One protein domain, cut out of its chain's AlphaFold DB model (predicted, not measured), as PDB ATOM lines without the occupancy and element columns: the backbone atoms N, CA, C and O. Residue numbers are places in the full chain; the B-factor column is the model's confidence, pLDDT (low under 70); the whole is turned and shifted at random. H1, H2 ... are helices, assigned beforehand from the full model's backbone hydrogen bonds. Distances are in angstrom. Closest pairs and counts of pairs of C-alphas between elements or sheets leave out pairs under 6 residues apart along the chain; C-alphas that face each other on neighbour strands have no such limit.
ATOM      1  N   ARG A 682      65.305 -29.783  42.177       60.72
ATOM      2  CA  ARG A 682      65.962 -29.607  43.489       60.72
ATOM      3  C   ARG A 682      65.030 -29.118  44.603       60.72
ATOM      4  O   ARG A 682      65.412 -29.223  45.767       60.72
ATOM      5  N   LYS A 683      63.846 -28.573  44.283       82.56
ATOM      6  CA  LYS A 683      62.901 -28.027  45.276       82.56
ATOM      7  C   LYS A 683      61.566 -28.797  45.303       82.56
ATOM      8  O   LYS A 683      60.956 -28.960  44.248       82.56
ATOM      9  N   PRO A 684      61.064 -29.176  46.497       84.25
ATOM     10  CA  PRO A 684      59.758 -29.824  46.698       84.25
ATOM     11  C   PRO A 684      58.572 -29.170  45.964       84.25
ATOM     12  O   PRO A 684      57.809 -29.844  45.278       84.25
ATOM     13  N   THR A 685      58.453 -27.843  46.042       82.50
ATOM     14  CA  THR A 685      57.330 -27.086  45.462       82.50
ATOM     15  C   THR A 685      57.390 -26.971  43.939       82.50
ATOM     16  O   THR A 685      56.361 -26.930  43.277       82.50
ATOM     17  N   GLU A 686      58.590 -26.911  43.358       86.81
ATOM     18  CA  GLU A 686      58.762 -26.936  41.897       86.81
ATOM     19  C   GLU A 686      58.426 -28.333  41.358       86.81
ATOM     20  O   GLU A 686      57.765 -28.471  40.329       86.81
ATOM     21  N   TRP A 687      58.799 -29.376  42.105       90.44
ATOM     22  CA  TRP A 687      58.460 -30.751  41.763       90.44
ATOM     23  C   TRP A 687      56.944 -30.992  41.728       90.44
ATOM     24  O   TRP A 687      56.471 -31.633  40.790       90.44
ATOM     25  N   SER A 688      56.164 -30.466  42.679       90.62
ATOM     26  CA  SER A 688      54.709 -30.686  42.690       90.62
ATOM     27  C   SER A 688      53.958 -29.943  41.579       90.62
ATOM     28  O   SER A 688      52.882 -30.390  41.171       90.62
ATOM     29  N   ILE A 689      54.528 -28.855  41.045       90.94
ATOM     30  CA  ILE A 689      54.035 -28.166  39.839       90.94
ATOM     31  C   ILE A 689      54.303 -29.016  38.592       90.94
ATOM     32  O   ILE A 689      53.402 -29.212  37.776       90.94
ATOM     33  N   LEU A 690      55.510 -29.572  38.461       91.75
ATOM     34  CA  LEU A 690      55.821 -30.506  37.372       91.75
ATOM     35  C   LEU A 690      54.937 -31.754  37.452       91.75
ATOM     36  O   LEU A 690      54.434 -32.234  36.443       91.75
ATOM     37  N   GLU A 691      54.686 -32.258  38.657       93.81
ATOM     38  CA  GLU A 691      53.788 -33.390  38.859       93.81
ATOM     39  C   GLU A 691      52.344 -33.066  38.441       93.81
ATOM     40  O   GLU A 691      51.673 -33.904  37.844       93.81
ATOM     41  N   GLU A 692      51.870 -31.837  38.659       94.88
ATOM     42  CA  GLU A 692      50.564 -31.377  38.163       94.88
ATOM     43  C   GLU A 692      50.488 -31.380  36.627       94.88
ATOM     44  O   GLU A 692      49.498 -31.835  36.051       94.88
ATOM     45  N   GLN A 693      51.557 -30.951  35.955       95.19
ATOM     46  CA  GLN A 693      51.678 -31.002  34.496       95.19
ATOM     47  C   GLN A 693      51.698 -32.442  33.959       95.19
ATOM     48  O   GLN A 693      50.961 -32.750  33.018       95.19
ATOM     49  N   ARG A 694      52.450 -33.355  34.598       95.38
ATOM     50  CA  ARG A 694      52.442 -34.790  34.251       95.38
ATOM     51  C   ARG A 694      51.038 -35.369  34.365       95.38
ATOM     52  O   ARG A 694      50.581 -36.100  33.490       95.38
ATOM     53  N   ARG A 695      50.322 -35.030  35.437       96.56
ATOM     54  CA  ARG A 695      48.957 -35.510  35.681       96.56
ATOM     55  C   ARG A 695      47.967 -34.991  34.647       96.56
ATOM     56  O   ARG A 695      47.119 -35.774  34.219       96.56
ATOM     57  N   ALA A 696      48.101 -33.732  34.225       97.50
ATOM     58  CA  ALA A 696      47.332 -33.185  33.113       97.50
ATOM     59  C   ALA A 696      47.603 -33.975  31.823       97.50
ATOM     60  O   ALA A 696      46.655 -34.453  31.207       97.50
ATOM     61  N   PHE A 697      48.873 -34.214  31.470       97.19
ATOM     62  CA  PHE A 697      49.237 -35.022  30.300       97.19
ATOM     63  C   PHE A 697      48.640 -36.436  30.341       97.19
ATOM     64  O   PHE A 697      48.023 -36.877  29.374       97.19
ATOM     65  N   TRP A 698      48.754 -37.143  31.468       96.81
ATOM     66  CA  TRP A 698      48.222 -38.504  31.584       96.81
ATOM     67  C   TRP A 698      46.687 -38.570  31.558       96.81
ATOM     68  O   TRP A 698      46.133 -39.576  31.123       96.81
ATOM     69  N   LEU A 699      45.990 -37.502  31.959       97.25
ATOM     70  CA  LEU A 699      44.539 -37.385  31.759       97.25
ATOM     71  C   LEU A 699      44.186 -37.147  30.288       97.25
ATOM     72  O   LEU A 699      43.234 -37.745  29.794       97.25
ATOM     73  N   VAL A 700      44.966 -36.335  29.566       97.00
ATOM     74  CA  VAL A 700      44.820 -36.190  28.106       97.00
ATOM     75  C   VAL A 700      45.019 -37.532  27.405       97.00
ATOM     76  O   VAL A 700      44.207 -37.909  26.561       97.00
ATOM     77  N   TRP A 701      46.060 -38.272  27.795       94.56
ATOM     78  CA  TRP A 701      46.313 -39.625  27.311       94.56
ATOM     79  C   TRP A 701      45.108 -40.533  27.535       94.56
ATOM     80  O   TRP A 701      44.693 -41.218  26.608       94.56
ATOM     81  N   GLU A 702      44.523 -40.548  28.732       93.00
ATOM     82  CA  GLU A 702      43.378 -41.407  29.041       93.00
ATOM     83  C   GLU A 702      42.156 -41.085  28.167       93.00
ATOM     84  O   GLU A 702      41.578 -41.992  27.565       93.00
ATOM     85  N   VAL A 703      41.800 -39.804  28.036       91.31
ATOM     86  CA  VAL A 703      40.639 -39.381  27.238       91.31
ATOM     87  C   VAL A 703      40.831 -39.709  25.753       91.31
ATOM     88  O   VAL A 703      39.897 -40.198  25.116       91.31
ATOM     89  N   ASP A 704      42.025 -39.488  25.200       91.56
ATOM     90  CA  ASP A 704      42.308 -39.758  23.786       91.56
ATOM     91  C   ASP A 704      42.503 -41.254  23.496       91.56
ATOM     92  O   ASP A 704      41.952 -41.758  22.519       91.56
ATOM     93  N   THR A 705      43.215 -42.001  24.345       89.50
ATOM     94  CA  THR A 705      43.459 -43.436  24.121       89.50
ATOM     95  C   THR A 705      42.220 -44.272  24.395       89.50
ATOM     96  O   THR A 705      41.672 -44.884  23.478       89.50
ATOM     97  N   PHE A 706      41.696 -44.240  25.619       87.81
ATOM     98  CA  PHE A 706      40.540 -45.048  25.985       87.81
ATOM     99  C   PHE A 706      39.273 -44.582  25.256       87.81
ATOM    100  O   PHE A 706      38.535 -45.404  24.703       87.81
ATOM    101  N   GLY A 707      39.044 -43.266  25.170       81.25
ATOM    102  CA  GLY A 707      37.903 -42.705  24.443       81.25
ATOM    103  C   GLY A 707      37.903 -43.067  22.952       81.25
ATOM    104  O   GLY A 707      36.842 -43.368  22.390       81.25
ATOM    105  N   SER A 708      39.073 -43.107  22.306       81.50
ATOM    106  CA  SER A 708      39.193 -43.514  20.897       81.50
ATOM    107  C   SER A 708      39.061 -45.027  20.709       81.50
ATOM    108  O   SER A 708      38.363 -45.450  19.787       81.50
ATOM    109  N   VAL A 709      39.611 -45.850  21.611       79.69
ATOM    110  CA  VAL A 709      39.433 -47.316  21.576       79.69
ATOM    111  C   VAL A 709      37.953 -47.687  21.714       79.69
ATOM    112  O   VAL A 709      37.439 -48.470  20.912       79.69
ATOM    113  N   MET A 710      37.227 -47.074  22.657       76.75
ATOM    114  CA  MET A 710      35.793 -47.341  22.838       76.75
ATOM    115  C   MET A 710      34.944 -46.879  21.642       76.75
ATOM    116  O   MET A 710      33.943 -47.518  21.313       76.75
ATOM    117  N   SER A 711      35.353 -45.809  20.949       69.88
ATOM    118  CA  SER A 711      34.655 -45.268  19.768       69.88
ATOM    119  C   SER A 711      35.172 -45.790  18.415       69.88
ATOM    120  O   SER A 711      34.630 -45.419  17.373       69.88
ATOM    121  N   ARG A 712      36.183 -46.676  18.412       67.81
ATOM    122  CA  ARG A 712      36.884 -47.213  17.222       67.81
ATOM    123  C   ARG A 712      37.462 -46.146  16.292       67.81
ATOM    124  O   ARG A 712      37.442 -46.294  15.068       67.81
ATOM    125  N   ARG A 713      37.962 -45.065  16.874       69.88
ATOM    126  CA  ARG A 713      38.674 -44.002  16.164       69.88
ATOM    127  C   ARG A 713      40.176 -44.143  16.412       69.88
ATOM    128  O   ARG A 713      40.562 -44.767  17.398       69.88
ATOM    129  N   PRO A 714      41.034 -43.620  15.527       67.56
ATOM    130  CA  PRO A 714      42.450 -43.505  15.844       67.56
ATOM    131  C   PRO A 714      42.646 -42.520  17.005       67.56
ATOM    132  O   PRO A 714      41.971 -41.492  17.061       67.56
ATOM    133  N   CYS A 715      43.565 -42.843  17.915       81.06
ATOM    134  CA  CYS A 715      44.059 -41.914  18.929       81.06
ATOM    135  C   CYS A 715      44.879 -40.804  18.250       81.06
ATOM    136  O   CYS A 715      45.587 -41.065  17.274       81.06
ATOM    137  N   SER A 716      44.790 -39.578  18.758       79.81
ATOM    138  CA  SER A 716      45.563 -38.425  18.272       79.81
ATOM    139  C   SER A 716      46.959 -38.358  18.902       79.81
ATOM    140  O   SER A 716      47.865 -37.723  18.355       79.81
ATOM    141  N   ILE A 717      47.143 -38.986  20.067       86.69
ATOM    142  CA  ILE A 717      48.406 -38.994  20.793       86.69
ATOM    143  C   ILE A 717      49.429 -39.903  20.100       86.69
ATOM    144  O   ILE A 717      49.174 -41.070  19.800       86.69
ATOM    145  N   ASN A 718      50.621 -39.370  19.841       81.44
ATOM    146  CA  ASN A 718      51.713 -40.121  19.245       81.44
ATOM    147  C   ASN A 718      52.587 -40.695  20.360       81.44
ATOM    148  O   ASN A 718      53.397 -39.990  20.958       81.44
ATOM    149  N   ARG A 719      52.465 -42.001  20.603       82.94
ATOM    150  CA  ARG A 719      53.190 -42.692  21.683       82.94
ATOM    151  C   ARG A 719      54.713 -42.640  21.547       82.94
ATOM    152  O   ARG A 719      55.405 -42.786  22.544       82.94
ATOM    153  N   SER A 720      55.231 -42.440  20.332       77.25
ATOM    154  CA  SER A 720      56.680 -42.330  20.097       77.25
ATOM    155  C   SER A 720      57.283 -41.017  20.603       77.25
ATOM    156  O   SER A 720      58.497 -40.928  20.738       77.25
ATOM    157  N   MET A 721      56.445 -40.022  20.907       77.06
ATOM    158  CA  MET A 721      56.849 -38.706  21.408       77.06
ATOM    159  C   MET A 721      56.613 -38.562  22.918       77.06
ATOM    160  O   MET A 721      56.431 -37.453  23.403       77.06
ATOM    161  N   ILE A 722      56.503 -39.669  23.660       86.56
ATOM    162  CA  ILE A 722      56.186 -39.623  25.091       86.56
ATOM    163  C   ILE A 722      57.447 -39.844  25.903       86.56
ATOM    164  O   ILE A 722      57.900 -40.970  26.090       86.56
ATOM    165  N   ALA A 723      57.950 -38.747  26.446       90.38
ATOM    166  CA  ALA A 723      58.961 -38.719  27.483       90.38
ATOM    167  C   ALA A 723      58.372 -38.041  28.729       90.38
ATOM    168  O   ALA A 723      58.782 -36.950  29.119       90.38
ATOM    169  N   VAL A 724      57.366 -38.689  29.330       93.62
ATOM    170  CA  VAL A 724      56.678 -38.220  30.545       93.62
ATOM    171  C   VAL A 724      56.720 -39.313  31.602       93.62
ATOM    172  O   VAL A 724      56.373 -40.467  31.331       93.62
ATOM    173  N   ARG A 725      57.146 -38.970  32.820       94.25
ATOM    174  CA  ARG A 725      57.178 -39.917  33.941       94.25
ATOM    175  C   ARG A 725      55.759 -40.262  34.394       94.25
ATOM    176  O   ARG A 725      54.863 -39.416  34.366       94.25
ATOM    177  N   LEU A 726      55.548 -41.501  34.835       95.06
ATOM    178  CA  LEU A 726      54.263 -41.942  35.384       95.06
ATOM    179  C   LEU A 726      53.910 -41.131  36.646       95.06
ATOM    180  O   LEU A 726      54.813 -40.810  37.426       95.06
ATOM    181  N   PRO A 727      52.628 -40.806  36.880       94.88
ATOM    182  CA  PRO A 727      52.235 -40.011  38.032       94.88
ATOM    183  C   PRO A 727      52.442 -40.805  39.326       94.88
ATOM    184  O   PRO A 727      52.258 -42.026  39.360       94.88
ATOM    185  N   VAL A 728      52.820 -40.115  40.397       93.25
ATOM    186  CA  VAL A 728      52.999 -40.709  41.731       93.25
ATOM    187  C   VAL A 728      51.698 -40.640  42.534       93.25
ATOM    188  O   VAL A 728      50.729 -40.029  42.096       93.25
ATOM    189  N   ASN A 729      51.648 -41.240  43.725       90.94
ATOM    190  CA  ASN A 729      50.457 -41.196  44.581       90.94
ATOM    191  C   ASN A 729      50.092 -39.778  45.051       90.94
ATOM    192  O   ASN A 729      50.964 -38.967  45.365       90.94
ATOM    193  N   ASP A 730      48.788 -39.517  45.181       91.00
ATOM    194  CA  ASP A 730      48.231 -38.219  45.598       91.00
ATOM    195  C   ASP A 730      48.766 -37.758  46.957       91.00
ATOM    196  O   ASP A 730      49.090 -36.588  47.118       91.00
ATOM    197  N   ALA A 731      48.963 -38.681  47.904       90.69
ATOM    198  CA  ALA A 731      49.536 -38.362  49.211       90.69
ATOM    199  C   ALA A 731      50.956 -37.774  49.118       90.69
ATOM    200  O   ALA A 731      51.286 -36.852  49.857       90.69
ATOM    201  N   ALA A 732      51.794 -38.283  48.207       91.75
ATOM    202  CA  ALA A 732      53.139 -37.749  47.989       91.75
ATOM    203  C   ALA A 732      53.088 -36.416  47.234       91.75
ATOM    204  O   ALA A 732      53.792 -35.478  47.598       91.75
ATOM    205  N   TRP A 733      52.212 -36.318  46.229       93.19
ATOM    206  CA  TRP A 733      52.011 -35.095  45.458       93.19
ATOM    207  C   TRP A 733      51.527 -33.933  46.331       93.19
ATOM    208  O   TRP A 733      52.164 -32.889  46.334       93.19
ATOM    209  N   PHE A 734      50.471 -34.134  47.125       93.56
ATOM    210  CA  PHE A 734      49.907 -33.116  48.019       93.56
ATOM    211  C   PHE A 734      50.819 -32.745  49.192       93.56
ATOM    212  O   PHE A 734      50.654 -31.677  49.776       93.56
ATOM    213  N   ALA A 735      51.763 -33.615  49.550       93.00
ATOM    214  CA  ALA A 735      52.777 -33.338  50.563       93.00
ATOM    215  C   ALA A 735      54.045 -32.681  49.985       93.00
ATOM    216  O   ALA A 735      55.028 -32.546  50.715       93.00
ATOM    217  N   ASP A 736      54.054 -32.327  48.691       91.88
ATOM    218  CA  ASP A 736      55.228 -31.851  47.953       91.88
ATOM    219  C   ASP A 736      56.445 -32.794  48.093       91.88
ATOM    220  O   ASP A 736      57.589 -32.354  48.054       91.88
ATOM    221  N   ASN A 737      56.230 -34.100  48.286       91.88
ATOM    222  CA  ASN A 737      57.292 -35.066  48.566       91.88
ATOM    223  C   ASN A 737      57.755 -35.781  47.281       91.88
ATOM    224  O   ASN A 737      57.035 -36.663  46.799       91.88
ATOM    225  N   PRO A 738      58.951 -35.474  46.735       90.38
ATOM    226  CA  PRO A 738      59.372 -36.018  45.454       90.38
ATOM    227  C   PRO A 738      59.626 -37.524  45.504       90.38
ATOM    228  O   PRO A 738      60.470 -38.009  46.258       90.38
ATOM    229  N   VAL A 739      58.945 -38.266  44.633       91.50
ATOM    230  CA  VAL A 739      59.156 -39.707  44.436       91.50
ATOM    231  C   VAL A 739      59.663 -39.938  43.017       91.50
ATOM    232  O   VAL A 739      59.119 -39.396  42.053       91.50
ATOM    233  N   LYS A 740      60.732 -40.731  42.870       89.56
ATOM    234  CA  LYS A 740      61.242 -41.098  41.542       89.56
ATOM    235  C   LYS A 740      60.220 -41.981  40.828       89.56
ATOM    236  O   LYS A 740      59.640 -42.880  41.426       89.56
ATOM    237  N   SER A 741      60.020 -41.729  39.544       92.44
ATOM    238  CA  SER A 741      59.040 -42.438  38.727       92.44
ATOM    239  C   SER A 741      59.605 -42.661  37.323       92.44
ATOM    240  O   SER A 741      60.302 -41.767  36.825       92.44
ATOM    241  N   PRO A 742      59.370 -43.828  36.701       92.31
ATOM    242  CA  PRO A 742      59.889 -44.147  35.379       92.31
ATOM    243  C   PRO A 742      59.040 -43.519  34.266       92.31
ATOM    244  O   PRO A 742      57.889 -43.131  34.476       92.31
ATOM    245  N   ILE A 743      59.615 -43.456  33.065       91.38
ATOM    246  CA  ILE A 743      58.898 -43.204  31.807       91.38
ATOM    247  C   ILE A 743      58.419 -44.555  31.265       91.38
ATOM    248  O   ILE A 743      59.117 -45.557  31.425       91.38
ATOM    249  N   ILE A 744      57.237 -44.589  30.646       87.56
ATOM    250  CA  ILE A 744      56.649 -45.817  30.100       87.56
ATOM    251  C   ILE A 744      57.544 -46.428  29.001       87.56
ATOM    252  O   ILE A 744      57.963 -45.724  28.082       87.56
ATOM    253  N   ASP A 745      57.857 -47.727  29.084       84.19
ATOM    254  CA  ASP A 745      58.614 -48.420  28.029       84.19
ATOM    255  C   ASP A 745      57.677 -48.705  26.840       84.19
ATOM    256  O   ASP A 745      56.573 -49.220  27.043       84.19
ATOM    257  N   PRO A 746      58.074 -48.392  25.595       82.56
ATOM    258  CA  PRO A 746      57.226 -48.620  24.430       82.56
ATOM    259  C   PRO A 746      57.013 -50.108  24.100       82.56
ATOM    260  O   PRO A 746      56.136 -50.427  23.295       82.56
ATOM    261  N   ARG A 747      57.802 -51.029  24.672       85.50
ATOM    262  CA  ARG A 747      57.707 -52.472  24.413       85.50
ATOM    263  C   ARG A 747      56.676 -53.123  25.344       85.50
ATOM    264  O   ARG A 747      56.835 -53.034  26.563       85.50
ATOM    265  N   PRO A 748      55.673 -53.857  24.821       85.94
ATOM    266  CA  PRO A 748      54.658 -54.520  25.646       85.94
ATOM    267  C   PRO A 748      55.245 -55.464  26.697       85.94
ATOM    268  O   PRO A 748      54.759 -55.517  27.821       85.94
ATOM    269  N   SER A 749      56.304 -56.194  26.342       83.94
ATOM    270  CA  SER A 749      56.956 -57.159  27.230       83.94
ATOM    271  C   SER A 749      57.612 -56.511  28.454       83.94
ATOM    272  O   SER A 749      57.594 -57.113  29.521       83.94
ATOM    273  N   ALA A 750      58.114 -55.278  28.328       85.19
ATOM    274  CA  ALA A 750      58.884 -54.588  29.367       85.19
ATOM    275  C   ALA A 750      58.110 -53.467  30.091       85.19
ATOM    276  O   ALA A 750      58.552 -52.984  31.133       85.19
ATOM    277  N   VAL A 751      56.952 -53.039  29.570       88.12
ATOM    278  CA  VAL A 751      56.233 -51.835  30.041       88.12
ATOM    279  C   VAL A 751      55.820 -51.858  31.512       88.12
ATOM    280  O   VAL A 751      55.670 -50.808  32.130       88.12
ATOM    281  N   TRP A 752      55.625 -53.037  32.090       87.81
ATOM    282  CA  TRP A 752      55.241 -53.198  33.491       87.81
ATOM    283  C   TRP A 752      56.438 -53.499  34.400       87.81
ATOM    284  O   TRP A 752      56.387 -53.193  35.592       87.81
ATOM    285  N   GLU A 753      57.532 -54.038  33.853       89.88
ATOM    286  CA  GLU A 753      58.754 -54.352  34.603       89.88
ATOM    287  C   GLU A 753      59.395 -53.083  35.179       89.88
ATOM    288  O   GLU A 753      59.880 -53.093  36.309       89.88
ATOM    289  N   ILE A 754      59.291 -51.957  34.460       89.06
ATOM    290  CA  ILE A 754      59.783 -50.644  34.911       89.06
ATOM    291  C   ILE A 754      59.200 -50.211  36.264       89.06
ATOM    292  O   ILE A 754      59.805 -49.398  36.959       89.06
ATOM    293  N   LEU A 755      58.015 -50.716  36.630       90.62
ATOM    294  CA  LEU A 755      57.365 -50.409  37.899       90.62
ATOM    295  C   LEU A 755      57.746 -51.386  39.010       90.62
ATOM    296  O   LEU A 755      57.568 -51.032  40.167       90.62
ATOM    297  N   LEU A 756      58.277 -52.578  38.725       88.19
ATOM    298  CA  LEU A 756      58.606 -53.551  39.775       88.19
ATOM    299  C   LEU A 756      59.692 -53.036  40.720       88.19
ATOM    300  O   LEU A 756      59.522 -53.126  41.936       88.19
ATOM    301  N   ASP A 757      60.745 -52.451  40.148       82.50
ATOM    302  CA  ASP A 757      61.926 -51.958  40.870       82.50
ATOM    303  C   ASP A 757      61.881 -50.438  41.121       82.50
ATOM    304  O   ASP A 757      62.812 -49.841  41.668       82.50
ATOM    305  N   SER A 758      60.788 -49.785  40.721       89.75
ATOM    306  CA  SER A 758      60.574 -48.349  40.903       89.75
ATOM    307  C   SER A 758      60.101 -48.023  42.328       89.75
ATOM    308  O   SER A 758      59.261 -48.735  42.880       89.75
ATOM    309  N   PRO A 759      60.528 -46.894  42.926       90.44
ATOM    310  CA  PRO A 759      59.942 -46.425  44.180       90.44
ATOM    311  C   PRO A 759      58.503 -45.901  44.005       90.44
ATOM    312  O   PRO A 759      57.772 -45.799  44.989       90.44
ATOM    313  N   ASN A 760      58.064 -45.599  42.777       93.25
ATOM    314  CA  ASN A 760      56.658 -45.336  42.479       93.25
ATOM    315  C   ASN A 760      55.878 -46.655  42.335       93.25
ATOM    316  O   ASN A 760      55.957 -47.305  41.295       93.25
ATOM    317  N   GLN A 761      55.104 -47.003  43.366       89.19
ATOM    318  CA  GLN A 761      54.182 -48.149  43.394       89.19
ATOM    319  C   GLN A 761      52.705 -47.717  43.362       89.19
ATOM    320  O   GLN A 761      51.838 -48.454  43.821       89.19
ATOM    321  N   GLY A 762      52.407 -46.503  42.893       89.75
ATOM    322  CA  GLY A 762      51.049 -45.969  42.948       89.75
ATOM    323  C   GLY A 762      50.058 -46.698  42.045       89.75
ATOM    324  O   GLY A 762      50.364 -46.974  40.885       89.75
ATOM    325  N   ASP A 763      48.847 -46.942  42.550       92.12
ATOM    326  CA  ASP A 763      47.786 -47.680  41.843       92.12
ATOM    327  C   ASP A 763      47.481 -47.063  40.468       92.12
ATOM    328  O   ASP A 763      47.270 -47.767  39.481       92.12
ATOM    329  N   ARG A 764      47.533 -45.729  40.370       92.50
ATOM    330  CA  ARG A 764      47.309 -45.000  39.118       92.50
ATOM    331  C   ARG A 764      48.393 -45.256  38.064       92.50
ATOM    332  O   ARG A 764      48.087 -45.293  36.874       92.50
ATOM    333  N   ALA A 765      49.650 -45.434  38.472       94.69
ATOM    334  CA  ALA A 765      50.738 -45.735  37.543       94.69
ATOM    335  C   ALA A 765      50.535 -47.117  36.902       94.69
ATOM    336  O   ALA A 765      50.617 -47.249  35.682       94.69
ATOM    337  N   TRP A 766      50.165 -48.115  37.712       95.00
ATOM    338  CA  TRP A 766      49.780 -49.446  37.238       95.00
ATOM    339  C   TRP A 766      48.537 -49.385  36.333       95.00
ATOM    340  O   TRP A 766      48.512 -49.959  35.246       95.00
ATOM    341  N   TYR A 767      47.531 -48.591  36.697       95.12
ATOM    342  CA  TYR A 767      46.365 -48.347  35.844       95.12
ATOM    343  C   TYR A 767      46.717 -47.837  34.438       95.12
ATOM    344  O   TYR A 767      46.197 -48.355  33.445       95.12
ATOM    345  N   LEU A 768      47.645 -46.887  34.320       94.94
ATOM    346  CA  LEU A 768      48.079 -46.369  33.019       94.94
ATOM    347  C   LEU A 768      48.825 -47.418  32.181       94.94
ATOM    348  O   LEU A 768      48.669 -47.433  30.960       94.94
ATOM    349  N   VAL A 769      49.555 -48.340  32.817       94.50
ATOM    350  CA  VAL A 769      50.159 -49.497  32.135       94.50
ATOM    351  C   VAL A 769      49.083 -50.439  31.584       94.50
ATOM    352  O   VAL A 769      49.176 -50.875  30.434       94.50
ATOM    353  N   ALA A 770      48.014 -50.698  32.341       94.06
ATOM    354  CA  ALA A 770      46.874 -51.472  31.845       94.06
ATOM    355  C   ALA A 770      46.200 -50.790  30.637       94.06
ATOM    356  O   ALA A 770      45.880 -51.455  29.648       94.06
ATOM    357  N   ASN A 771      46.031 -49.461  30.682       93.50
ATOM    358  CA  ASN A 771      45.470 -48.688  29.569       93.50
ATOM    359  C   ASN A 771      46.383 -48.737  28.329       93.50
ATOM    360  O   ASN A 771      45.911 -48.919  27.206       93.50
ATOM    361  N   PHE A 772      47.702 -48.656  28.524       92.81
ATOM    362  CA  PHE A 772      48.687 -48.813  27.454       92.81
ATOM    363  C   PHE A 772      48.597 -50.192  26.784       92.81
ATOM    364  O   PHE A 772      48.472 -50.268  25.562       92.81
ATOM    365  N   LEU A 773      48.570 -51.279  27.565       91.69
ATOM    366  CA  LEU A 773      48.438 -52.642  27.035       91.69
ATOM    367  C   LEU A 773      47.112 -52.848  26.287       91.69
ATOM    368  O   LEU A 773      47.102 -53.451  25.213       91.69
ATOM    369  N   MET A 774      46.000 -52.312  26.804       88.56
ATOM    370  CA  MET A 774      44.706 -52.333  26.110       88.56
ATOM    371  C   MET A 774      44.760 -51.548  24.788       88.56
ATOM    372  O   MET A 774      44.238 -52.009  23.772       88.56
ATOM    373  N   THR A 775      45.413 -50.387  24.778       88.50
ATOM    374  CA  THR A 775      45.574 -49.555  23.578       88.50
ATOM    375  C   THR A 775      46.391 -50.284  22.514       88.50
ATOM    376  O   THR A 775      45.969 -50.349  21.359       88.50
ATOM    377  N   ILE A 776      47.501 -50.926  22.904       86.44
ATOM    378  CA  ILE A 776      48.274 -51.783  21.998       86.44
ATOM    379  C   ILE A 776      47.412 -52.936  21.490       86.44
ATOM    380  O   ILE A 776      47.373 -53.154  20.288       86.44
ATOM    381  N   ALA A 777      46.663 -53.628  22.353       83.19
ATOM    382  CA  ALA A 777      45.755 -54.694  21.927       83.19
ATOM    383  C   ALA A 777      44.716 -54.226  20.899       83.19
ATOM    384  O   ALA A 777      44.439 -54.950  19.942       83.19
ATOM    385  N   SER A 778      44.177 -53.014  21.045       80.50
ATOM    386  CA  SER A 778      43.240 -52.429  20.082       80.50
ATOM    387  C   SER A 778      43.890 -52.087  18.742       80.50
ATOM    388  O   SER A 778      43.329 -52.381  17.688       80.50
ATOM    389  N   GLU A 779      45.074 -51.485  18.746       78.50
ATOM    390  CA  GLU A 779      45.808 -51.209  17.507       78.50
ATOM    391  C   GLU A 779      46.261 -52.487  16.810       78.50
ATOM    392  O   GLU A 779      46.229 -52.589  15.581       78.50
ATOM    393  N   PHE A 780      46.638 -53.487  17.602       75.50
ATOM    394  CA  PHE A 780      46.973 -54.812  17.129       75.50
ATOM    395  C   PHE A 780      45.762 -55.445  16.444       75.50
ATOM    396  O   PHE A 780      45.853 -55.846  15.291       75.50
ATOM    397  N   ALA A 781      44.593 -55.413  17.085       66.12
ATOM    398  CA  ALA A 781      43.329 -55.844  16.490       66.12
ATOM    399  C   ALA A 781      42.967 -55.088  15.193       66.12
ATOM    400  O   ALA A 781      42.349 -55.658  14.294       66.12
ATOM    401  N   ALA A 782      43.348 -53.812  15.076       64.00
ATOM    402  CA  ALA A 782      43.094 -52.983  13.898       64.00
ATOM    403  C   ALA A 782      44.124 -53.167  12.758       64.00
ATOM    404  O   ALA A 782      43.875 -52.745  11.622       64.00
ATOM    405  N   SER A 783      45.275 -53.791  13.029       60.16
ATOM    406  CA  SER A 783      46.397 -53.910  12.091       60.16
ATOM    407  C   SER A 783      46.179 -55.011  11.043       60.16
ATOM    408  O   SER A 783      45.770 -56.128  11.345       60.16
ATOM    409  N   ARG A 784      46.471 -54.714   9.765       45.97
ATOM    410  CA  ARG A 784      46.214 -55.632   8.628       45.97
ATOM    411  C   ARG A 784      47.253 -56.751   8.463       45.97
ATOM    412  O   ARG A 784      46.951 -57.751   7.813       45.97
ATOM    413  N   HIS A 785      48.446 -56.597   9.037       45.25
ATOM    414  CA  HIS A 785      49.526 -57.582   8.999       45.25
ATOM    415  C   HIS A 785      50.206 -57.633  10.356       45.25
ATOM    416  O   HIS A 785      50.708 -56.623  10.837       45.25
ATOM    417  N   ILE A 786      50.204 -58.812  10.958       54.69
ATOM    418  CA  ILE A 786      50.715 -59.035  12.299       54.69
ATOM    419  C   ILE A 786      51.637 -60.243  12.237       54.69
ATOM    420  O   ILE A 786      51.226 -61.313  11.778       54.69
ATOM    421  N   CYS A 787      52.880 -60.080  12.684       56.81
ATOM    422  CA  CYS A 787      53.761 -61.215  12.902       56.81
ATOM    423  C   CYS A 787      53.255 -62.006  14.114       56.81
ATOM    424  O   CYS A 787      52.909 -61.420  15.137       56.81
ATOM    425  N   THR A 788      53.234 -63.338  14.026       66.56
ATOM    426  CA  THR A 788      52.896 -64.215  15.160       66.56
ATOM    427  C   THR A 788      53.747 -63.913  16.389       66.56
ATOM    428  O   THR A 788      53.216 -63.882  17.487       66.56
ATOM    429  N   ARG A 789      55.021 -63.554  16.202       71.94
ATOM    430  CA  ARG A 789      55.915 -63.164  17.298       71.94
ATOM    431  C   ARG A 789      55.399 -61.964  18.099       71.94
ATOM    432  O   ARG A 789      55.404 -62.020  19.319       71.94
ATOM    433  N   ASP A 790      54.941 -60.907  17.430       73.50
ATOM    434  CA  ASP A 790      54.472 -59.688  18.109       73.50
ATOM    435  C   ASP A 790      53.122 -59.940  18.815       73.50
ATOM    436  O   ASP A 790      52.769 -59.274  19.787       73.50
ATOM    437  N   LYS A 791      52.367 -60.941  18.338       75.12
ATOM    438  CA  LYS A 791      51.114 -61.398  18.956       75.12
ATOM    439  C   LYS A 791      51.411 -62.151  20.237       75.12
ATOM    440  O   LYS A 791      50.780 -61.875  21.253       75.12
ATOM    441  N   ASP A 792      52.325 -63.105  20.151       80.44
ATOM    442  CA  ASP A 792      52.730 -63.927  21.282       80.44
ATOM    443  C   ASP A 792      53.362 -63.027  22.354       80.44
ATOM    444  O   ASP A 792      52.948 -63.088  23.504       80.44
ATOM    445  N   GLU A 793      54.197 -62.054  21.961       85.31
ATOM    446  CA  GLU A 793      54.746 -61.041  22.876       85.31
ATOM    447  C   GLU A 793      53.654 -60.247  23.612       85.31
ATOM    448  O   GLU A 793      53.745 -60.038  24.821       85.31
ATOM    449  N   LEU A 794      52.602 -59.810  22.915       84.62
ATOM    450  CA  LEU A 794      51.510 -59.060  23.537       84.62
ATOM    451  C   LEU A 794      50.629 -59.935  24.444       84.62
ATOM    452  O   LEU A 794      50.181 -59.476  25.498       84.62
ATOM    453  N   ILE A 795      50.364 -61.181  24.045       84.00
ATOM    454  CA  ILE A 795      49.626 -62.153  24.863       84.00
ATOM    455  C   ILE A 795      50.413 -62.461  26.135       84.00
ATOM    456  O   ILE A 795      49.834 -62.426  27.224       84.00
ATOM    457  N   ASP A 796      51.713 -62.708  26.009       84.50
ATOM    458  CA  ASP A 796      52.613 -62.973  27.125       84.50
ATOM    459  C   ASP A 796      52.682 -61.760  28.052       84.50
ATOM    460  O   ASP A 796      52.506 -61.911  29.260       84.50
ATOM    461  N   ALA A 797      52.819 -60.548  27.503       87.62
ATOM    462  CA  ALA A 797      52.812 -59.304  28.267       87.62
ATOM    463  C   ALA A 797      51.521 -59.122  29.078       87.62
ATOM    464  O   ALA A 797      51.574 -58.895  30.285       87.62
ATOM    465  N   ILE A 798      50.350 -59.266  28.447       87.75
ATOM    466  CA  ILE A 798      49.056 -59.145  29.135       87.75
ATOM    467  C   ILE A 798      48.879 -60.258  30.170       87.75
ATOM    468  O   ILE A 798      48.321 -60.012  31.240       87.75
ATOM    469  N   THR A 799      49.345 -61.473  29.889       84.75
ATOM    470  CA  THR A 799      49.252 -62.611  30.814       84.75
ATOM    471  C   THR A 799      50.147 -62.409  32.031       84.75
ATOM    472  O   THR A 799      49.655 -62.503  33.155       84.75
ATOM    473  N   CYS A 800      51.415 -62.047  31.830       85.75
ATOM    474  CA  CYS A 800      52.355 -61.733  32.903       85.75
ATOM    475  C   CYS A 800      51.856 -60.557  33.743       85.75
ATOM    476  O   CYS A 800      51.772 -60.664  34.966       85.75
ATOM    477  N   TYR A 801      51.415 -59.476  33.093       92.06
ATOM    478  CA  TYR A 801      50.830 -58.328  33.777       92.06
ATOM    479  C   TYR A 801      49.610 -58.717  34.621       92.06
ATOM    480  O   TYR A 801      49.495 -58.308  35.773       92.06
ATOM    481  N   SER A 802      48.732 -59.568  34.080       86.00
ATOM    482  CA  SER A 802      47.560 -60.075  34.803       86.00
ATOM    483  C   SER A 802      47.946 -60.839  36.069       86.00
ATOM    484  O   SER A 802      47.316 -60.649  37.103       86.00
ATOM    485  N   LEU A 803      48.988 -61.677  36.012       84.25
ATOM    486  CA  LEU A 803      49.487 -62.403  37.184       84.25
ATOM    487  C   LEU A 803      50.011 -61.441  38.257       84.25
ATOM    488  O   LEU A 803      49.703 -61.612  39.438       84.25
ATOM    489  N   VAL A 804      50.744 -60.399  37.850       87.06
ATOM    490  CA  VAL A 804      51.261 -59.371  38.765       87.06
ATOM    491  C   VAL A 804      50.118 -58.626  39.452       87.06
ATOM    492  O   VAL A 804      50.127 -58.497  40.680       87.06
ATOM    493  N   ILE A 805      49.109 -58.172  38.701       89.50
ATOM    494  CA  ILE A 805      47.982 -57.441  39.297       89.50
ATOM    495  C   ILE A 805      47.061 -58.344  40.122       89.50
ATOM    496  O   ILE A 805      46.514 -57.875  41.111       89.50
ATOM    497  N   SER A 806      46.922 -59.634  39.807       80.50
ATOM    498  CA  SER A 806      46.159 -60.570  40.647       80.50
ATOM    499  C   SER A 806      46.810 -60.791  42.017       80.50
ATOM    500  O   SER A 806      46.099 -60.968  43.002       80.50
ATOM    501  N   GLN A 807      48.144 -60.744  42.103       84.62
ATOM    502  CA  GLN A 807      48.869 -60.876  43.372       84.62
ATOM    503  C   GLN A 807      48.919 -59.565  44.169       84.62
ATOM    504  O   GLN A 807      48.786 -59.583  45.390       84.62
ATOM    505  N   ARG A 808      49.132 -58.427  43.491       84.75
ATOM    506  CA  ARG A 808      49.340 -57.117  44.139       84.75
ATOM    507  C   ARG A 808      48.060 -56.294  44.317       84.75
ATOM    508  O   ARG A 808      47.958 -55.533  45.273       84.75
ATOM    509  N   PHE A 809      47.089 -56.456  43.422       87.19
ATOM    510  CA  PHE A 809      45.864 -55.654  43.328       87.19
ATOM    511  C   PHE A 809      44.627 -56.559  43.214       87.19
ATOM    512  O   PHE A 809      43.831 -56.442  42.280       87.19
ATOM    513  N   SER A 810      44.474 -57.504  44.145       83.75
ATOM    514  CA  SER A 810      43.337 -58.435  44.138       83.75
ATOM    515  C   SER A 810      42.006 -57.705  44.351       83.75
ATOM    516  O   SER A 810      41.867 -56.917  45.291       83.75
ATOM    517  N   LEU A 811      41.005 -58.021  43.524       82.62
ATOM    518  CA  LEU A 811      39.636 -57.512  43.680       82.62
ATOM    519  C   LEU A 811      39.019 -57.922  45.027       82.62
ATOM    520  O   LEU A 811      38.264 -57.149  45.604       82.62
ATOM    521  N   GLU A 812      39.393 -59.088  45.564       79.38
ATOM    522  CA  GLU A 812      38.889 -59.604  46.848       79.38
ATOM    523  C   GLU A 812      39.368 -58.789  48.055       79.38
ATOM    524  O   GLU A 812      38.779 -58.859  49.131       79.38
ATOM    525  N   SER A 813      40.444 -58.015  47.882       76.75
ATOM    526  CA  SER A 813      40.989 -57.151  48.932       76.75
ATOM    527  C   SER A 813      40.271 -55.800  49.046       76.75
ATOM    528  O   SER A 813      40.578 -55.029  49.958       76.75
ATOM    529  N   LEU A 814      39.340 -55.496  48.132       80.50
ATOM    530  CA  LEU A 814      38.588 -54.244  48.122       80.50
ATOM    531  C   LEU A 814      37.428 -54.277  49.126       80.50
ATOM    532  O   LEU A 814      36.671 -55.246  49.203       80.50
ATOM    533  N   ASP A 815      37.259 -53.187  49.876       78.19
ATOM    534  CA  ASP A 815      36.159 -53.039  50.826       78.19
ATOM    535  C   ASP A 815      34.879 -52.557  50.126       78.19
ATOM    536  O   ASP A 815      34.664 -51.368  49.882       78.19
ATOM    537  N   LEU A 816      33.979 -53.503  49.859       73.12
ATOM    538  CA  LEU A 816      32.696 -53.250  49.201       73.12
ATOM    539  C   LEU A 816      31.627 -52.645  50.128       73.12
ATOM    540  O   LEU A 816      30.511 -52.380  49.676       73.12
ATOM    541  N   SER A 817      31.928 -52.409  51.412       65.31
ATOM    542  CA  SER A 817      30.957 -51.894  52.391       65.31
ATOM    543  C   SER A 817      30.526 -50.439  52.146       65.31
ATOM    544  O   SER A 817      29.589 -49.958  52.782       65.31
ATOM    545  N   GLY A 818      31.162 -49.736  51.197       54.84
ATOM    546  CA  GLY A 818      30.776 -48.388  50.764       54.84
ATOM    547  C   GLY A 818      31.156 -47.263  51.734       54.84
ATOM    548  O   GLY A 818      30.786 -46.114  51.496       54.84
ATOM    549  N   HIS A 819      31.897 -47.577  52.802       52.53
ATOM    550  CA  HIS A 819      32.396 -46.628  53.807       52.53
ATOM    551  C   HIS A 819      33.893 -46.313  53.677       52.53
ATOM    552  O   HIS A 819      34.440 -45.587  54.500       52.53
ATOM    553  N   SER A 820      34.557 -46.867  52.665       49.88
ATOM    554  CA  SER A 820      36.001 -46.748  52.497       49.88
ATOM    555  C   SER A 820      36.402 -45.345  52.010       49.88
ATOM    556  O   SER A 820      35.983 -44.932  50.925       49.88
ATOM    557  N   ASP A 821      37.310 -44.687  52.741       56.03
ATOM    558  CA  ASP A 821      38.065 -43.488  52.319       56.03
ATOM    559  C   ASP A 821      38.919 -43.725  51.053       56.03
ATOM    560  O   ASP A 821      39.482 -42.797  50.478       56.03
ATOM    561  N   ASP A 822      38.997 -44.969  50.577       70.94
ATOM    562  CA  ASP A 822      39.842 -45.402  49.472       70.94
ATOM    563  C   ASP A 822      39.094 -45.486  48.125       70.94
ATOM    564  O   ASP A 822      39.318 -46.374  47.299       70.94
ATOM    565  N   ALA A 823      38.138 -44.581  47.888       76.44
ATOM    566  CA  ALA A 823      37.358 -44.546  46.644       76.44
ATOM    567  C   ALA A 823      38.253 -44.434  45.392       76.44
ATOM    568  O   ALA A 823      37.950 -45.025  44.358       76.44
ATOM    569  N   ALA A 824      39.383 -43.727  45.494       81.69
ATOM    570  CA  ALA A 824      40.374 -43.625  44.424       81.69
ATOM    571  C   ALA A 824      40.974 -44.997  44.063       81.69
ATOM    572  O   ALA A 824      40.978 -45.369  42.890       81.69
ATOM    573  N   LYS A 825      41.395 -45.795  45.052       87.12
ATOM    574  CA  LYS A 825      41.929 -47.143  44.815       87.12
ATOM    575  C   LYS A 825      40.920 -48.071  44.160       87.12
ATOM    576  O   LYS A 825      41.293 -48.812  43.254       87.12
ATOM    577  N   HIS A 826      39.648 -48.006  44.557       87.50
ATOM    578  CA  HIS A 826      38.593 -48.783  43.898       87.50
ATOM    579  C   HIS A 826      38.551 -48.490  42.393       87.50
ATOM    580  O   HIS A 826      38.589 -49.425  41.593       87.50
ATOM    581  N   ASN A 827      38.574 -47.209  42.007       88.25
ATOM    582  CA  ASN A 827      38.566 -46.805  40.600       88.25
ATOM    583  C   ASN A 827      39.760 -47.381  39.827       88.25
ATOM    584  O   ASN A 827      39.574 -47.919  38.732       88.25
ATOM    585  N   TRP A 828      40.968 -47.306  40.396       91.56
ATOM    586  CA  TRP A 828      42.188 -47.769  39.733       91.56
ATOM    587  C   TRP A 828      42.278 -49.291  39.656       91.56
ATOM    588  O   TRP A 828      42.549 -49.820  38.580       91.56
ATOM    589  N   VAL A 829      42.006 -50.010  40.750       90.56
ATOM    590  CA  VAL A 829      42.063 -51.482  40.792       90.56
ATOM    591  C   VAL A 829      40.997 -52.093  39.890       90.56
ATOM    592  O   VAL A 829      41.318 -52.912  39.029       90.56
ATOM    593  N   ILE A 830      39.742 -51.655  40.007       88.94
ATOM    594  CA  ILE A 830      38.659 -52.148  39.145       88.94
ATOM    595  C   ILE A 830      38.941 -51.771  37.684       88.94
ATOM    596  O   ILE A 830      38.818 -52.614  36.795       88.94
ATOM    597  N   GLY A 831      39.385 -50.536  37.435       88.44
ATOM    598  CA  GLY A 831      39.757 -50.057  36.106       88.44
ATOM    599  C   GLY A 831      40.878 -50.875  35.457       88.44
ATOM    600  O   GLY A 831      40.758 -51.233  34.290       88.44
ATOM    601  N   MET A 832      41.928 -51.233  36.206       91.88
ATOM    602  CA  MET A 832      43.034 -52.076  35.730       91.88
ATOM    603  C   MET A 832      42.536 -53.425  35.219       91.88
ATOM    604  O   MET A 832      42.835 -53.819  34.090       91.88
ATOM    605  N   HIS A 833      41.752 -54.118  36.040       89.94
ATOM    606  CA  HIS A 833      41.206 -55.429  35.699       89.94
ATOM    607  C   HIS A 833      40.221 -55.350  34.526       89.94
ATOM    608  O   HIS A 833      40.260 -56.208  33.644       89.94
ATOM    609  N   LEU A 834      39.396 -54.297  34.455       87.00
ATOM    610  CA  LEU A 834      38.515 -54.048  33.310       87.00
ATOM    611  C   LEU A 834      39.309 -53.806  32.020       87.00
ATOM    612  O   LEU A 834      39.006 -54.430  31.008       87.00
ATOM    613  N   LEU A 835      40.348 -52.966  32.041       89.69
ATOM    614  CA  LEU A 835      41.187 -52.675  30.870       89.69
ATOM    615  C   LEU A 835      41.927 -53.918  30.367       89.69
ATOM    616  O   LEU A 835      41.974 -54.167  29.163       89.69
ATOM    617  N   VAL A 836      42.450 -54.741  31.279       88.31
ATOM    618  CA  VAL A 836      43.080 -56.026  30.943       88.31
ATOM    619  C   VAL A 836      42.062 -57.005  30.359       88.31
ATOM    620  O   VAL A 836      42.349 -57.663  29.356       88.31
ATOM    621  N   ALA A 837      40.860 -57.089  30.936       84.69
ATOM    622  CA  ALA A 837      39.777 -57.903  30.391       84.69
ATOM    623  C   ALA A 837      39.369 -57.426  28.988       84.69
ATOM    624  O   ALA A 837      39.225 -58.254  28.085       84.69
ATOM    625  N   CYS A 838      39.265 -56.110  28.775       82.50
ATOM    626  CA  CYS A 838      39.047 -55.510  27.461       82.50
ATOM    627  C   CYS A 838      40.165 -55.896  26.489       82.50
ATOM    628  O   CYS A 838      39.864 -56.413  25.420       82.50
ATOM    629  N   GLY A 839      41.439 -55.754  26.870       83.38
ATOM    630  CA  GLY A 839      42.582 -56.148  26.040       83.38
ATOM    631  C   GLY A 839      42.557 -57.630  25.647       83.38
ATOM    632  O   GLY A 839      42.699 -57.967  24.471       83.38
ATOM    633  N   ARG A 840      42.280 -58.531  26.601       82.12
ATOM    634  CA  ARG A 840      42.127 -59.977  26.350       82.12
ATOM    635  C   ARG A 840      40.973 -60.278  25.402       82.12
ATOM    636  O   ARG A 840      41.133 -61.067  24.473       82.12
ATOM    637  N   ALA A 841      39.819 -59.657  25.624       76.56
ATOM    638  CA  ALA A 841      38.654 -59.819  24.768       76.56
ATOM    639  C   ALA A 841      38.918 -59.291  23.354       76.56
ATOM    640  O   ALA A 841      38.562 -59.947  22.377       76.56
ATOM    641  N   THR A 842      39.607 -58.156  23.230       74.62
ATOM    642  CA  THR A 842      40.036 -57.577  21.955       74.62
ATOM    643  C   THR A 842      40.972 -58.517  21.198       74.62
ATOM    644  O   THR A 842      40.761 -58.757  20.008       74.62
ATOM    645  N   ILE A 843      41.941 -59.131  21.880       74.06
ATOM    646  CA  ILE A 843      42.826 -60.149  21.300       74.06
ATOM    647  C   ILE A 843      42.019 -61.385  20.882       74.06
ATOM    648  O   ILE A 843      42.086 -61.799  19.727       74.06
ATOM    649  N   ARG A 844      41.186 -61.953  21.761       70.00
ATOM    650  CA  ARG A 844      40.359 -63.135  21.445       70.00
ATOM    651  C   ARG A 844      39.428 -62.903  20.262       70.00
ATOM    652  O   ARG A 844      39.390 -63.728  19.355       70.00
ATOM    653  N   ALA A 845      38.726 -61.772  20.234       64.56
ATOM    654  CA  ALA A 845      37.852 -61.397  19.127       64.56
ATOM    655  C   ALA A 845      38.622 -61.266  17.802       64.56
ATOM    656  O   ALA A 845      38.068 -61.553  16.743       64.56
ATOM    657  N   SER A 846      39.898 -60.884  17.866       64.50
ATOM    658  CA  SER A 846      40.770 -60.757  16.696       64.50
ATOM    659  C   SER A 846      41.346 -62.094  16.216       64.50
ATOM    660  O   SER A 846      41.711 -62.205  15.047       64.50
ATOM    661  N   PHE A 847      41.414 -63.121  17.080       61.06
ATOM    662  CA  PHE A 847      42.112 -64.385  16.792       61.06
ATOM    663  C   PHE A 847      41.264 -65.670  16.876       61.06
ATOM    664  O   PHE A 847      41.773 -66.733  16.519       61.06
ATOM    665  N   ALA A 848      39.997 -65.625  17.300       51.00
ATOM    666  CA  ALA A 848      39.133 -66.808  17.369       51.00
ATOM    667  C   ALA A 848      38.790 -67.364  15.969       51.00
ATOM    668  O   ALA A 848      38.182 -66.698  15.132       51.00
ATOM    669  N   THR A 849      39.166 -68.623  15.710       41.91
ATOM    670  CA  THR A 849      39.098 -69.269  14.384       41.91
ATOM    671  C   THR A 849      37.772 -69.951  14.006       41.91
ATOM    672  O   THR A 849      37.748 -70.669  13.006       41.91
ATOM    673  N   GLN A 850      36.654 -69.771  14.720       34.00
ATOM    674  CA  GLN A 850      35.391 -70.439  14.354       34.00
ATOM    675  C   GLN A 850      34.140 -69.562  14.568       34.00
ATOM    676  O   GLN A 850      33.868 -69.112  15.671       34.00
ATOM    677  N   ARG A 851      33.348 -69.422  13.486       29.17
ATOM    678  CA  ARG A 851      32.004 -68.806  13.344       29.17
ATOM    679  C   ARG A 851      31.924 -67.261  13.365       29.17
ATOM    680  O   ARG A 851      31.953 -66.653  14.427       29.17
ATOM    681  N   PRO A 852      31.708 -66.610  12.202       32.88
ATOM    682  CA  PRO A 852      31.517 -65.169  12.103       32.88
ATOM    683  C   PRO A 852      30.039 -64.812  12.313       32.88
ATOM    684  O   PRO A 852      29.373 -64.322  11.404       32.88
ATOM    685  N   GLU A 853      29.496 -65.073  13.501       29.88
ATOM    686  CA  GLU A 853      28.333 -64.300  13.936       29.88
ATOM    687  C   GLU A 853      28.852 -62.991  14.518       29.88
ATOM    688  O   GLU A 853      29.604 -62.948  15.489       29.88
ATOM    689  N   MET A 854      28.505 -61.915  13.823       35.59
ATOM    690  CA  MET A 854      28.997 -60.565  14.029       35.59
ATOM    691  C   MET A 854      28.439 -59.994  15.340       35.59
ATOM    692  O   MET A 854      27.496 -59.204  15.360       35.59
ATOM    693  N   LEU A 855      29.015 -60.394  16.470       34.38
ATOM    694  CA  LEU A 855      28.868 -59.632  17.696       34.38
ATOM    695  C   LEU A 855      29.592 -58.303  17.490       34.38
ATOM    696  O   LEU A 855      30.796 -58.266  17.255       34.38
ATOM    697  N   SER A 856      28.841 -57.201  17.528       46.91
ATOM    698  CA  SER A 856      29.417 -55.856  17.535       46.91
ATOM    699  C   SER A 856      30.523 -55.786  18.598       46.91
ATOM    700  O   SER A 856      30.253 -56.049  19.765       46.91
ATOM    701  N   PHE A 857      31.752 -55.422  18.225       45.66
ATOM    702  CA  PHE A 857      32.890 -55.293  19.150       45.66
ATOM    703  C   PHE A 857      32.606 -54.339  20.333       45.66
ATOM    704  O   PHE A 857      33.070 -54.595  21.436       45.66
ATOM    705  N   SER A 858      31.736 -53.328  20.168       44.78
ATOM    706  CA  SER A 858      31.274 -52.491  21.294       44.78
ATOM    707  C   SER A 858      30.292 -53.237  22.200       44.78
ATOM    708  O   SER A 858      30.388 -53.122  23.413       44.78
ATOM    709  N   ARG A 859      29.429 -54.098  21.632       48.66
ATOM    710  CA  ARG A 859      28.611 -55.041  22.416       48.66
ATOM    711  C   ARG A 859      29.463 -56.106  23.113       48.66
ATOM    712  O   ARG A 859      29.010 -56.670  24.096       48.66
ATOM    713  N   HIS A 860      30.653 -56.433  22.602       57.09
ATOM    714  CA  HIS A 860      31.557 -57.407  23.221       57.09
ATOM    715  C   HIS A 860      32.277 -56.807  24.435       57.09
ATOM    716  O   HIS A 860      32.316 -57.447  25.479       57.09
ATOM    717  N   LEU A 861      32.773 -55.569  24.333       64.44
ATOM    718  CA  LEU A 861      33.383 -54.865  25.465       64.44
ATOM    719  C   LEU A 861      32.345 -54.452  26.519       64.44
ATOM    720  O   LEU A 861      32.601 -54.616  27.708       64.44
ATOM    721  N   SER A 862      31.138 -54.032  26.117       63.53
ATOM    722  CA  SER A 862      30.059 -53.740  27.073       63.53
ATOM    723  C   SER A 862      29.577 -54.990  27.824       63.53
ATOM    724  O   SER A 862      29.261 -54.919  29.010       63.53
ATOM    725  N   ARG A 863      29.608 -56.172  27.183       64.19
ATOM    726  CA  ARG A 863      29.360 -57.483  27.823       64.19
ATOM    727  C   ARG A 863      30.330 -57.837  28.931       64.19
ATOM    728  O   ARG A 863      29.897 -58.516  29.856       64.19
ATOM    729  N   ILE A 864      31.577 -57.374  28.865       67.81
ATOM    730  CA  ILE A 864      32.546 -57.595  29.943       67.81
ATOM    731  C   ILE A 864      32.002 -56.973  31.221       67.81
ATOM    732  O   ILE A 864      31.895 -57.660  32.225       67.81
ATOM    733  N   LEU A 865      31.547 -55.719  31.163       67.06
ATOM    734  CA  LEU A 865      30.987 -55.053  32.334       67.06
ATOM    735  C   LEU A 865      29.706 -55.747  32.836       67.06
ATOM    736  O   LEU A 865      29.502 -55.839  34.037       67.06
ATOM    737  N   TYR A 866      28.881 -56.312  31.945       63.94
ATOM    738  CA  TYR A 866      27.684 -57.078  32.334       63.94
ATOM    739  C   TYR A 866      27.976 -58.429  33.013       63.94
ATOM    740  O   TYR A 866      27.072 -59.000  33.620       63.94
ATOM    741  N   GLN A 867      29.195 -58.959  32.891       65.50
ATOM    742  CA  GLN A 867      29.616 -60.205  33.546       65.50
ATOM    743  C   GLN A 867      30.193 -59.972  34.949       65.50
ATOM    744  O   GLN A 867      30.451 -60.932  35.672       65.50
ATOM    745  N   TRP A 868      30.398 -58.713  35.338       70.81
ATOM    746  CA  TRP A 868      30.939 -58.347  36.642       70.81
ATOM    747  C   TRP A 868      29.847 -58.257  37.706       70.81
ATOM    748  O   TRP A 868      28.681 -57.997  37.400       70.81
ATOM    749  N   GLN A 869      30.225 -58.449  38.976       69.50
ATOM    750  CA  GLN A 869      29.270 -58.267  40.067       69.50
ATOM    751  C   GLN A 869      28.838 -56.788  40.159       69.50
ATOM    752  O   GLN A 869      29.694 -55.898  40.058       69.50
ATOM    753  N   PRO A 870      27.533 -56.512  40.352       69.31
ATOM    754  CA  PRO A 870      26.962 -55.163  40.440       69.31
ATOM    755  C   PRO A 870      27.711 -54.192  41.364       69.31
ATOM    756  O   PRO A 870      27.797 -52.995  41.087       69.31
ATOM    757  N   GLU A 871      28.264 -54.709  42.456       73.00
ATOM    758  CA  GLU A 871      28.956 -53.955  43.495       73.00
ATOM    759  C   GLU A 871      30.240 -53.298  42.962       73.00
ATOM    760  O   GLU A 871      30.485 -52.124  43.237       73.00
ATOM    761  N   TYR A 872      31.014 -54.002  42.127       76.94
ATOM    762  CA  TYR A 872      32.222 -53.449  41.498       76.94
ATOM    763  C   TYR A 872      31.892 -52.431  40.407       76.94
ATOM    764  O   TYR A 872      32.611 -51.452  40.229       76.94
ATOM    765  N   ILE A 873      30.784 -52.626  39.689       72.19
ATOM    766  CA  ILE A 873      30.333 -51.704  38.641       72.19
ATOM    767  C   ILE A 873      30.039 -50.323  39.249       72.19
ATOM    768  O   ILE A 873      30.481 -49.304  38.719       72.19
ATOM    769  N   ARG A 874      29.374 -50.284  40.410       72.50
ATOM    770  CA  ARG A 874      29.069 -49.042  41.138       72.50
ATOM    771  C   ARG A 874      30.316 -48.292  41.624       72.50
ATOM    772  O   ARG A 874      30.274 -47.068  41.735       72.50
ATOM    773  N   LEU A 875      31.383 -49.019  41.949       79.12
ATOM    774  CA  LEU A 875      32.649 -48.484  42.467       79.12
ATOM    775  C   LEU A 875      33.694 -48.241  41.365       79.12
ATOM    776  O   LEU A 875      34.829 -47.879  41.662       79.12
ATOM    777  N   SER A 876      33.328 -48.479  40.104       79.88
ATOM    778  CA  SER A 876      34.234 -48.358  38.966       79.88
ATOM    779  C   SER A 876      34.430 -46.910  38.517       79.88
ATOM    780  O   SER A 876      33.571 -46.047  38.709       79.88
ATOM    781  N   HIS A 877      35.563 -46.677  37.851       85.94
ATOM    782  CA  HIS A 877      35.937 -45.386  37.286       85.94
ATOM    783  C   HIS A 877      34.818 -44.825  36.380       85.94
ATOM    784  O   HIS A 877      34.554 -45.408  35.320       85.94
ATOM    785  N   PRO A 878      34.176 -43.689  36.725       84.06
ATOM    786  CA  PRO A 878      32.947 -43.236  36.063       84.06
ATOM    787  C   PRO A 878      33.087 -43.024  34.555       84.06
ATOM    788  O   PRO A 878      32.208 -43.407  33.786       84.06
ATOM    789  N   PHE A 879      34.219 -42.477  34.108       87.06
ATOM    790  CA  PHE A 879      34.514 -42.331  32.683       87.06
ATOM    791  C   PHE A 879      34.580 -43.683  31.950       87.06
ATOM    792  O   PHE A 879      33.974 -43.824  30.888       87.06
ATOM    793  N   LEU A 880      35.217 -44.705  32.543       86.00
ATOM    794  CA  LEU A 880      35.305 -46.039  31.939       86.00
ATOM    795  C   LEU A 880      33.929 -46.689  31.884       86.00
ATOM    796  O   LEU A 880      33.521 -47.187  30.837       86.00
ATOM    797  N   ALA A 881      33.198 -46.633  32.996       80.06
ATOM    798  CA  ALA A 881      31.859 -47.184  33.115       80.06
ATOM    799  C   ALA A 881      30.900 -46.585  32.078       80.06
ATOM    800  O   ALA A 881      30.281 -47.323  31.315       80.06
ATOM    801  N   CYS A 882      30.813 -45.254  31.993       78.00
ATOM    802  CA  CYS A 882      29.937 -44.570  31.039       78.00
ATOM    803  C   CYS A 882      30.293 -44.904  29.582       78.00
ATOM    804  O   CYS A 882      29.398 -45.115  28.761       78.00
ATOM    805  N   CYS A 883      31.583 -44.985  29.253       77.56
ATOM    806  CA  CYS A 883      32.035 -45.360  27.916       77.56
ATOM    807  C   CYS A 883      31.765 -46.838  27.585       77.56
ATOM    808  O   CYS A 883      31.342 -47.125  26.466       77.56
ATOM    809  N   LEU A 884      31.943 -47.760  28.539       75.62
ATOM    810  CA  LEU A 884      31.665 -49.195  28.371       75.62
ATOM    811  C   LEU A 884      30.164 -49.510  28.315       75.62
ATOM    812  O   LEU A 884      29.765 -50.459  27.647       75.62
ATOM    813  N   LEU A 885      29.329 -48.723  28.994       67.69
ATOM    814  CA  LEU A 885      27.871 -48.896  29.009       67.69
ATOM    815  C   LEU A 885      27.176 -48.269  27.807       67.69
ATOM    816  O   LEU A 885      26.017 -48.577  27.555       67.69
ATOM    817  N   SER A 886      27.836 -47.379  27.070       61.03
ATOM    818  CA  SER A 886      27.205 -46.693  25.947       61.03
ATOM    819  C   SER A 886      26.954 -47.651  24.770       61.03
ATOM    820  O   SER A 886      27.834 -47.888  23.943       61.03
ATOM    821  N   ASP A 887      25.710 -48.124  24.613       45.66
ATOM    822  CA  ASP A 887      25.225 -48.741  23.361       45.66
ATOM    823  C   ASP A 887      25.247 -47.737  22.176       45.66
ATOM    824  O   ASP A 887      25.150 -48.122  21.009       45.66
ATOM    825  N   LEU A 888      25.423 -46.444  22.483       47.41
ATOM    826  CA  LEU A 888      25.438 -45.285  21.586       47.41
ATOM    827  C   LEU A 888      26.843 -44.833  21.155       47.41
ATOM    828  O   LEU A 888      26.974 -43.776  20.543       47.41
ATOM    829  N   ALA A 889      27.897 -45.616  21.401       36.44
ATOM    830  CA  ALA A 889      29.253 -45.246  20.976       36.44
ATOM    831  C   ALA A 889      29.444 -45.167  19.434       36.44
ATOM    832  O   ALA A 889      30.555 -44.898  18.993       36.44
ATOM    833  N   TYR A 890      28.398 -45.460  18.634       43.62
ATOM    834  CA  TYR A 890      27.790 -44.643  17.547       43.62
ATOM    835  C   TYR A 890      26.991 -45.540  16.575       43.62
ATOM    836  O   TYR A 890      27.593 -46.174  15.707       43.62
ATOM    837  N   PRO A 891      25.650 -45.579  16.648       29.20
ATOM    838  CA  PRO A 891      24.809 -46.080  15.566       29.20
ATOM    839  C   PRO A 891      24.154 -44.930  14.772       29.20
ATOM    840  O   PRO A 891      23.759 -43.911  15.336       29.20
TER     841      PRO A 891
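This is residues 682 to 891 of the 1047 residues of the protein "Fungal_trans domain-containing protein" of Penicillium arizonense (UniProt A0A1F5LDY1). The longest helix, H1, packs by its residues 698 to 709 along one side of an up-and-down bundle of three long helices, H4, H5 and H6, each running against the one before it. H7 packs on H6 and H9 bridges H1 and H7, while short H2 sits by the early part of H1. The printed part has 210 residues, with nine named helices, H1 to H9 in chain order, and no named strand; the class is all helix. It is compact, with a radius of gyration of the C-alphas of 17.4 A and spans of 59 by 41 by 33 A.

Start at H1, residues 684 to 711. Its residues 698 to 709 touch H4, residues 763 to 782, closest at the C-alphas of Thr 705 and Thr 775, 6.5 A; the tilt is a shallow 32 degrees, only just short of steep, the same way. H4 touches H6, residues 823 to 847, at a shallow tilt of 18 degrees, the same way; the closest C-alphas, Met 774 and Gly 839, are 4.4 A apart. H5, residues 788 to 808, forms a helical hairpin with H4, closest at the C-alphas of Leu 773 and Ile 798, 6.9 A, and another with H6. H7, residues 857 to 866, touches H6 at a steep tilt of 42 degrees, opposite ways, closest at the C-alphas of Cys 838 and Leu 861, 6.0 A. H9, residues 878 to 885, touches H1 residues 706 to 710, closest at the C-alphas of Met 710 and Cys 883, 6.6 A. H9 also touches H7, closest at the C-alphas of Ser 862 and Leu 884, 5.0 A. H2, residues 730 to 734, only just touches H1, with 3 pairs of C-alphas within 8 A, the closest Ser 688 and Trp 733 at 5.9 A. H3, residues 753 to 756, and H5 are near each other. H8, residues 870 to 874, is close to but not clearly touching H6. Every O i to N i+4 pair is within hydrogen-bond range in H1, H2, H4, H5, H6, H8 and H9, and 5 of 6 in H7; H3 is too short for one.

Find C-alpha 684 at (59.758, -29.824, 46.698); from there H1 runs 39.9 A to C-alpha 711. H4 covers 28.8 A, H5 30.0 A and H6 36.2 A. H9 ends at C-alpha 885, (27.871, -48.896, 29.009).

The C-alphas of Lys 683 and Arg 851, the two farthest apart, are 60.3 A from each other. The printed part has no cut. The links H1 to H2, H2 to H3 and H5 to H6 are long. Residues 848 to 854 stand free. Look for pLDDT under 70 in 50 residues, among them 781 to 788, 845 to 867 and 885 to 891.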